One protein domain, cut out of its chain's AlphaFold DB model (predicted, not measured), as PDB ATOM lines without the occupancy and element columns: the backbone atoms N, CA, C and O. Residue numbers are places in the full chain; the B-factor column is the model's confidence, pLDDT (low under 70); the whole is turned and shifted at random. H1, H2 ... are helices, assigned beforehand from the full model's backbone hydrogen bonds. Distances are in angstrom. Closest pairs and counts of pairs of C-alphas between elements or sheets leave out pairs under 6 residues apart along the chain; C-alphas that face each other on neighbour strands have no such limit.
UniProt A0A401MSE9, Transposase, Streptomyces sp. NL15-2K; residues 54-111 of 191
ATOM      1  N   GLN A  54     -12.799  40.636  98.047       95.06
ATOM      2  CA  GLN A  54     -12.227  41.502  97.014       95.06
ATOM      3  C   GLN A  54     -10.707  41.352  96.956       95.06
ATOM      4  O   GLN A  54     -10.137  41.226  95.870       95.06
ATOM      5  N   LEU A  55     -10.048  41.293  98.118       94.38
ATOM      6  CA  LEU A  55      -8.615  41.011  98.194       94.38
ATOM      7  C   LEU A  55      -8.275  39.652  97.570       94.38
ATOM      8  O   LEU A  55      -7.285  39.548  96.843       94.38
ATOM      9  N   ARG A  56      -9.095  38.617  97.806       95.25
ATOM     10  CA  ARG A  56      -8.887  37.304  97.175       95.25
ATOM     11  C   ARG A  56      -8.936  37.394  95.663       95.25
ATOM     12  O   ARG A  56      -8.036  36.890  95.001       95.25
ATOM     13  N   GLU A  57      -9.955  38.053  95.128       95.62
ATOM     14  CA  GLU A  57     -10.121  38.187  93.688       95.62
ATOM     15  C   GLU A  57      -8.957  38.956  93.051       95.62
ATOM     16  O   GLU A  57      -8.425  38.534  92.024       95.62
ATOM     17  N   GLN A  58      -8.507  40.047  93.675       95.56
ATOM     18  CA  GLN A  58      -7.348  40.807  93.201       95.56
ATOM     19  C   GLN A  58      -6.080  39.954  93.173       95.56
ATOM     20  O   GLN A  58      -5.361  39.960  92.170       95.56
ATOM     21  N   ILE A  59      -5.824  39.192  94.240       94.69
ATOM     22  CA  ILE A  59      -4.670  38.292  94.304       94.69
ATOM     23  C   ILE A  59      -4.788  37.205  93.240       94.69
ATOM     24  O   ILE A  59      -3.837  37.004  92.498       94.69
ATOM     25  N   THR A  60      -5.945  36.558  93.084       95.12
ATOM     26  CA  THR A  60      -6.154  35.543  92.041       95.12
ATOM     27  C   THR A  60      -5.960  36.125  90.642       95.12
ATOM     28  O   THR A  60      -5.277  35.519  89.827       95.12
ATOM     29  N   ARG A  61      -6.476  37.325  90.351       96.25
ATOM     30  CA  ARG A  61      -6.253  38.000  89.061       96.25
ATOM     31  C   ARG A  61      -4.767  38.289  88.820       96.25
ATOM     32  O   ARG A  61      -4.270  38.054  87.719       96.25
ATOM     33  N   ALA A  62      -4.056  38.782  89.833       94.75
ATOM     34  CA  ALA A  62      -2.622  39.051  89.745       94.75
ATOM     35  C   ALA A  62      -1.811  37.762  89.542       94.75
ATOM     36  O   ALA A  62      -0.942  37.717  88.669       94.75
ATOM     37  N   THR A  63      -2.136  36.703  90.286       95.06
ATOM     38  CA  THR A  63      -1.508  35.386  90.164       95.06
ATOM     39  C   THR A  63      -1.778  34.771  88.796       95.06
ATOM     40  O   THR A  63      -0.827  34.397  88.126       95.06
ATOM     41  N   ASN A  64      -3.023  34.776  88.315       96.50
ATOM     42  CA  ASN A  64      -3.371  34.265  86.985       96.50
ATOM     43  C   ASN A  64      -2.585  34.979  85.878       96.50
ATOM     44  O   ASN A  64      -2.133  34.350  84.925       96.50
ATOM     45  N   LYS A  65      -2.379  36.299  86.003       93.31
ATOM     46  CA  LYS A  65      -1.547  37.060  85.062       93.31
ATOM     47  C   LYS A  65      -0.086  36.604  85.103       93.31
ATOM     48  O   LYS A  65       0.527  36.449  84.049       93.31
ATOM     49  N   ALA A  66       0.468  36.401  86.298       93.38
ATOM     50  CA  ALA A  66       1.836  35.921  86.468       93.38
ATOM     51  C   ALA A  66       2.006  34.478  85.959       93.38
ATOM     52  O   ALA A  66       2.984  34.180  85.283       93.38
ATOM     53  N   GLU A  67       1.039  33.597  86.211       93.12
ATOM     54  CA  GLU A  67       1.026  32.217  85.716       93.12
ATOM     55  C   GLU A  67       0.908  32.160  84.192       93.12
ATOM     56  O   GLU A  67       1.665  31.434  83.551       93.12
ATOM     57  N   ALA A  68       0.029  32.975  83.598       91.12
ATOM     58  CA  ALA A  68      -0.085  33.095  82.148       91.12
ATOM     59  C   ALA A  68       1.223  33.593  81.516       91.12
ATOM     60  O   ALA A  68       1.661  33.044  80.505       91.12
ATOM     61  N   TYR A  69       1.881  34.587  82.128       90.38
ATOM     62  CA  TYR A  69       3.197  35.051  81.683       90.38
ATOM     63  C   TYR A  69       4.255  33.949  81.807       90.38
ATOM     64  O   TYR A  69       4.980  33.698  80.855       90.38
ATOM     65  N   ASN A  70       4.311  33.237  82.934       88.94
ATOM     66  CA  ASN A  70       5.267  32.148  83.133       88.94
ATOM     67  C   ASN A  70       5.048  30.999  82.136       88.94
ATOM     68  O   ASN A  70       6.014  30.466  81.592       88.94
ATOM     69  N   GLY A  71       3.791  30.640  81.854       88.06
ATOM     70  CA  GLY A  71       3.443  29.651  80.832       88.06
ATOM     71  C   GLY A  71       3.853  30.093  79.425       88.06
ATOM     72  O   GLY A  71       4.440  29.315  78.677       88.06
ATOM     73  N   TYR A  72       3.624  31.362  79.091       88.44
ATOM     74  CA  TYR A  72       4.063  31.963  77.832       88.44
ATOM     75  C   TYR A  72       5.592  31.984  77.687       88.44
ATOM     76  O   TYR A  72       6.131  31.580  76.660       88.44
ATOM     77  N   THR A  73       6.303  32.386  78.736       87.12
ATOM     78  CA  THR A  73       7.767  32.404  78.788       87.12
ATOM     79  C   THR A  73       8.348  30.994  78.661       87.12
ATOM     80  O   THR A  73       9.332  30.794  77.950       87.12
ATOM     81  N   LYS A  74       7.699  29.987  79.261       85.56
ATOM     82  CA  LYS A  74       8.047  28.572  79.070       85.56
ATOM     83  C   LYS A  74       7.863  28.128  77.616       85.56
ATOM     84  O   LYS A  74       8.715  27.413  77.100       85.56
ATOM     85  N   TRP A  75       6.788  28.563  76.956       85.19
ATOM     86  CA  TRP A  75       6.532  28.271  75.540       85.19
ATOM     87  C   TRP A  75       7.555  28.926  74.602       85.19
ATOM     88  O   TRP A  75       8.002  28.297  73.647       85.19
ATOM     89  N   LEU A  76       7.974  30.161  74.893       85.25
ATOM     90  CA  LEU A  76       9.011  30.860  74.126       85.25
ATOM     91  C   LEU A  76      10.395  30.206  74.223       85.25
ATOM     92  O   LEU A  76      11.254  30.446  73.371       85.25
ATOM     93  N   HIS A  77      10.641  29.411  75.262       80.69
ATOM     94  CA  HIS A  77      11.925  28.761  75.480       80.69
ATOM     95  C   HIS A  77      12.089  27.547  74.554       80.69
ATOM     96  O   HIS A  77      11.766  26.412  74.911       80.69
ATOM     97  N   PHE A  78      12.607  27.777  73.345       66.38
ATOM     98  CA  PHE A  78      12.852  26.718  72.365       66.38
ATOM     99  C   PHE A  78      13.862  25.674  72.890       66.38
ATOM    100  O   PHE A  78      15.022  25.987  73.156       66.38
ATOM    101  N   GLY A  79      13.435  24.409  73.004       61.81
ATOM    102  CA  GLY A  79      14.331  23.253  73.179       61.81
ATOM    103  C   GLY A  79      14.717  22.864  74.616       61.81
ATOM    104  O   GLY A  79      15.681  22.112  74.796       61.81
ATOM    105  N   GLY A  80      14.001  23.333  75.648       62.94
ATOM    106  CA  GLY A  80      14.373  23.018  77.036       62.94
ATOM    107  C   GLY A  80      13.266  22.947  78.085       62.94
ATOM    108  O   GLY A  80      13.614  22.947  79.258       62.94
ATOM    109  N   ASP A  81      11.976  22.932  77.726       63.22
ATOM    110  CA  ASP A  81      10.851  22.917  78.690       63.22
ATOM    111  C   ASP A  81      10.939  23.997  79.793       63.22
ATOM    112  O   ASP A  81      10.430  23.827  80.900       63.22
ATOM    113  N   GLY A  82      11.591  25.130  79.510       63.38
ATOM    114  CA  GLY A  82      11.841  26.202  80.482       63.38
ATOM    115  C   GLY A  82      13.027  25.980  81.436       63.38
ATOM    116  O   GLY A  82      13.236  26.797  82.330       63.38
ATOM    117  N   TYR A  83      13.827  24.923  81.265       65.69
ATOM    118  CA  TYR A  83      15.051  24.703  82.038       65.69
ATOM    119  C   TYR A  83      16.259  25.397  81.397       65.69
ATOM    120  O   TYR A  83      16.578  25.217  80.214       65.69
ATOM    121  N   LEU A  84      16.979  26.174  82.210       70.25
ATOM    122  CA  LEU A  84      18.278  26.735  81.853       70.25
ATOM    123  C   LEU A  84      19.327  25.623  81.956       70.25
ATOM    124  O   LEU A  84      19.677  25.180  83.046       70.25
ATOM    125  N   ARG A  85      19.809  25.141  80.806       69.06
ATOM    126  CA  ARG A  85      20.745  24.003  80.731       69.06
ATOM    127  C   ARG A  85      22.111  24.288  81.365       69.06
ATOM    128  O   ARG A  85      22.785  23.355  81.792       69.06
ATOM    129  N   SER A  86      22.525  25.553  81.416       77.38
ATOM    130  CA  SER A  86      23.805  25.940  82.012       77.38
ATOM    131  C   SER A  86      23.691  26.063  83.529       77.38
ATOM    132  O   SER A  86      22.725  26.634  84.027       77.38
ATOM    133  N   ARG A  87      24.690  25.563  84.266       79.69
ATOM    134  CA  ARG A  87      24.855  25.804  85.714       79.69
ATOM    135  C   ARG A  87      25.636  27.084  86.024       79.69
ATOM    136  O   ARG A  87      25.769  27.435  87.190       79.69
ATOM    137  N   ASP A  88      26.155  27.754  84.998       88.38
ATOM    138  CA  ASP A  88      26.863  29.020  85.145       88.38
ATOM    139  C   ASP A  88      25.856  30.165  85.377       88.38
ATOM    140  O   ASP A  88      24.986  30.380  84.520       88.38
ATOM    141  N   PRO A  89      25.944  30.894  86.508       87.62
ATOM    142  CA  PRO A  89      25.021  31.979  86.827       87.62
ATOM    143  C   PRO A  89      25.017  33.092  85.774       87.62
ATOM    144  O   PRO A  89      23.954  33.640  85.487       87.62
ATOM    145  N   GLU A  90      26.155  33.399  85.143       89.50
ATOM    146  CA  GLU A  90      26.205  34.463  84.134       89.50
ATOM    147  C   GLU A  90      25.432  34.083  82.869       89.50
ATOM    148  O   GLU A  90      24.728  34.903  82.272       89.50
ATOM    149  N   LEU A  91      25.547  32.821  82.449       85.56
ATOM    150  CA  LEU A  91      24.818  32.301  81.294       85.56
ATOM    151  C   LEU A  91      23.318  32.187  81.584       85.56
ATOM    152  O   LEU A  91      22.507  32.468  80.701       85.56
ATOM    153  N   GLN A  92      22.939  31.827  82.813       86.31
ATOM    154  CA  GLN A  92      21.540  31.826  83.245       86.31
ATOM    155  C   GLN A  92      20.942  33.233  83.210       86.31
ATOM    156  O   GLN A  92      19.865  33.432  82.649       86.31
ATOM    157  N   GLU A  93      21.655  34.221  83.744       89.31
ATOM    158  CA  GLU A  93      21.196  35.606  83.764       89.31
ATOM    159  C   GLU A  93      21.024  36.169  82.346       89.31
ATOM    160  O   GLU A  93      20.000  36.783  82.039       89.31
ATOM    161  N   LYS A  94      21.991  35.919  81.451       89.12
ATOM    162  CA  LYS A  94      21.910  36.327  80.037       89.12
ATOM    163  C   LYS A  94      20.704  35.697  79.337       89.12
ATOM    164  O   LYS A  94      19.992  36.393  78.614       89.12
ATOM    165  N   ALA A  95      20.453  34.412  79.577       85.75
ATOM    166  CA  ALA A  95      19.322  33.701  78.990       85.75
ATOM    167  C   ALA A  95      17.972  34.252  79.478       85.75
ATOM    168  O   ALA A  95      17.095  34.508  78.653       85.75
ATOM    169  N   VAL A  96      17.818  34.502  80.784       88.88
ATOM    170  CA  VAL A  96      16.592  35.094  81.351       88.88
ATOM    171  C   VAL A  96      16.347  36.489  80.777       88.88
ATOM    172  O   VAL A  96      15.259  36.765  80.281       88.88
ATOM    173  N   LYS A  97      17.375  37.345  80.749       90.88
ATOM    174  CA  LYS A  97      17.270  38.701  80.190       90.88
ATOM    175  C   LYS A  97      16.876  38.691  78.714       90.88
ATOM    176  O   LYS A  97      16.034  39.482  78.296       90.88
ATOM    177  N   PHE A  98      17.475  37.806  77.917       89.12
ATOM    178  CA  PHE A  98      17.132  37.677  76.503       89.12
ATOM    179  C   PHE A  98      15.683  37.212  76.315       89.12
ATOM    180  O   PHE A  98      14.951  37.772  75.496       89.12
ATOM    181  N   LEU A  99      15.254  36.231  77.108       89.56
ATOM    182  CA  LEU A  99      13.894  35.717  77.075       89.56
ATOM    183  C   LEU A  99      12.868  36.791  77.464       89.56
ATOM    184  O   LEU A  99      11.868  36.941  76.769       89.56
ATOM    185  N   ASP A 100      13.149  37.598  78.488       90.50
ATOM    186  CA  ASP A 100      12.299  38.728  78.876       90.50
ATOM    187  C   ASP A 100      12.206  39.793  77.773       90.50
ATOM    188  O   ASP A 100      11.128  40.332  77.507       90.50
ATOM    189  N   LEU A 101      13.311  40.097  77.084       92.50
ATOM    190  CA  LEU A 101      13.297  41.025  75.947       92.50
ATOM    191  C   LEU A 101      12.427  40.494  74.800       92.50
ATOM    192  O   LEU A 101      11.593  41.230  74.261       92.50
ATOM    193  N   MET A 102      12.575  39.214  74.460       90.88
ATOM    194  CA  MET A 102      11.761  38.544  73.445       90.88
ATOM    195  C   MET A 102      10.279  38.538  73.834       90.88
ATOM    196  O   MET A 102       9.440  38.990  73.050       90.88
ATOM    197  N   ALA A 103       9.965  38.125  75.063       90.81
ATOM    198  CA  ALA A 103       8.618  38.089  75.618       90.81
ATOM    199  C   ALA A 103       7.922  39.448  75.509       90.81
ATOM    200  O   ALA A 103       6.844  39.549  74.916       90.81
ATOM    201  N   ASN A 104       8.578  40.504  75.997       91.94
ATOM    202  CA  ASN A 104       8.053  41.866  75.967       91.94
ATOM    203  C   ASN A 104       7.895  42.404  74.540       91.94
ATOM    204  O   ASN A 104       6.921  43.102  74.247       91.94
ATOM    205  N   SER A 105       8.816  42.075  73.630       90.94
ATOM    206  CA  SER A 105       8.741  42.521  72.234       90.94
ATOM    207  C   SER A 105       7.515  41.960  71.503       90.94
ATOM    208  O   SER A 105       6.812  42.703  70.813       90.94
ATOM    209  N   ILE A 106       7.220  40.673  71.705       90.62
ATOM    210  CA  ILE A 106       6.092  39.977  71.087       90.62
ATOM    211  C   ILE A 106       4.777  40.444  71.716       90.62
ATOM    212  O   ILE A 106       3.843  40.763  70.983       90.62
ATOM    213  N   ILE A 107       4.716  40.579  73.048       90.69
ATOM    214  CA  ILE A 107       3.533  41.111  73.743       90.69
ATOM    215  C   ILE A 107       3.206  42.521  73.236       90.69
ATOM    216  O   ILE A 107       2.058  42.800  72.892       90.69
ATOM    217  N   ARG A 108       4.211  43.400  73.119       88.62
ATOM    218  CA  ARG A 108       4.031  44.760  72.591       88.62
ATOM    219  C   ARG A 108       3.513  44.763  71.154       88.62
ATOM    220  O   ARG A 108       2.711  45.619  70.806       88.62
ATOM    221  N   ARG A 109       3.964  43.824  70.319       87.31
ATOM    222  CA  ARG A 109       3.472  43.676  68.942       87.31
ATOM    223  C   ARG A 109       2.034  43.150  68.891       87.31
ATOM    224  O   ARG A 109       1.288  43.539  67.999       87.31
ATOM    225  N   ALA A 110       1.668  42.251  69.800       83.06
ATOM    226  CA  ALA A 110       0.352  41.620  69.839       83.06
ATOM    227  C   ALA A 110      -0.736  42.523  70.443       83.06
ATOM    228  O   ALA A 110      -1.914  42.320  70.163       83.06
ATOM    229  N   GLN A 111      -0.365  43.510  71.264       77.75
ATOM    230  CA  GLN A 111      -1.327  44.431  71.864       77.75
ATOM    231  C   GLN A 111      -1.844  45.436  70.821       77.75
ATOM    232  O   GLN A 111      -1.070  46.262  70.330       77.75
TER     233      GLN A 111
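What this domain is: This is residues 54 to 111 of the 191 residues of the protein "Transposase" of Streptomyces sp. NL15-2K (UniProt A0A401MSE9). Two long helices meet as a lopsided T: the last residues of H1, 72 to 76, pack on the middle of H2, at residues 99 to 103, and a loop of residues 77 to 88 leads from the end of H1 to the start of H2. The other end of H1, residues 54 to 68, sticks out as a free arm and makes much of the length. The printed part has 58 residues with two named helices, H1 then H2, and no named strand; the class is all helix. It is loose, with a radius of gyration of the C-alphas of 13.9 A, and elongated, spanning 43 by 27 by 18 A.

Where its parts are: H1 is residues 54 to 76, 33.0 A from first to last C-alpha, beginning at C-alpha 54 at (-12.227, 41.502, 97.014) and ending at C-alpha 76 at (9.011, 30.860, 74.126). Residues 77 to 88 hold no named element. H2 is residues 89 to 110, 31.5 A long, and ends at C-alpha 110 at (0.352, 41.620, 69.839).

How they stand to each other: H1 touches H2 with residues 72 to 76 alone, and H2 touches H1 with residues 99 to 103 alone. Their closest C-alphas are those of Thr 73 and Ala 103, 6.6 A apart. Their lines stand about perpendicular, at 74 degrees, and their centres are 17.8 A apart. In H1 and H2 every O i to N i+4 pair is within hydrogen-bond range.

The domain as a whole: The two C-alphas farthest apart are those of Gln 54 and Asp 88, 42.7 A. Without residues 54 to 68, which stand free, the body spans 35 by 18 by 14 A. The printed part has no cut, and the link from H1 to H2, 12 residues, is long. The mean pLDDT of the printed part is 86.3; residues 78 to 83 and residue 85 are under 70.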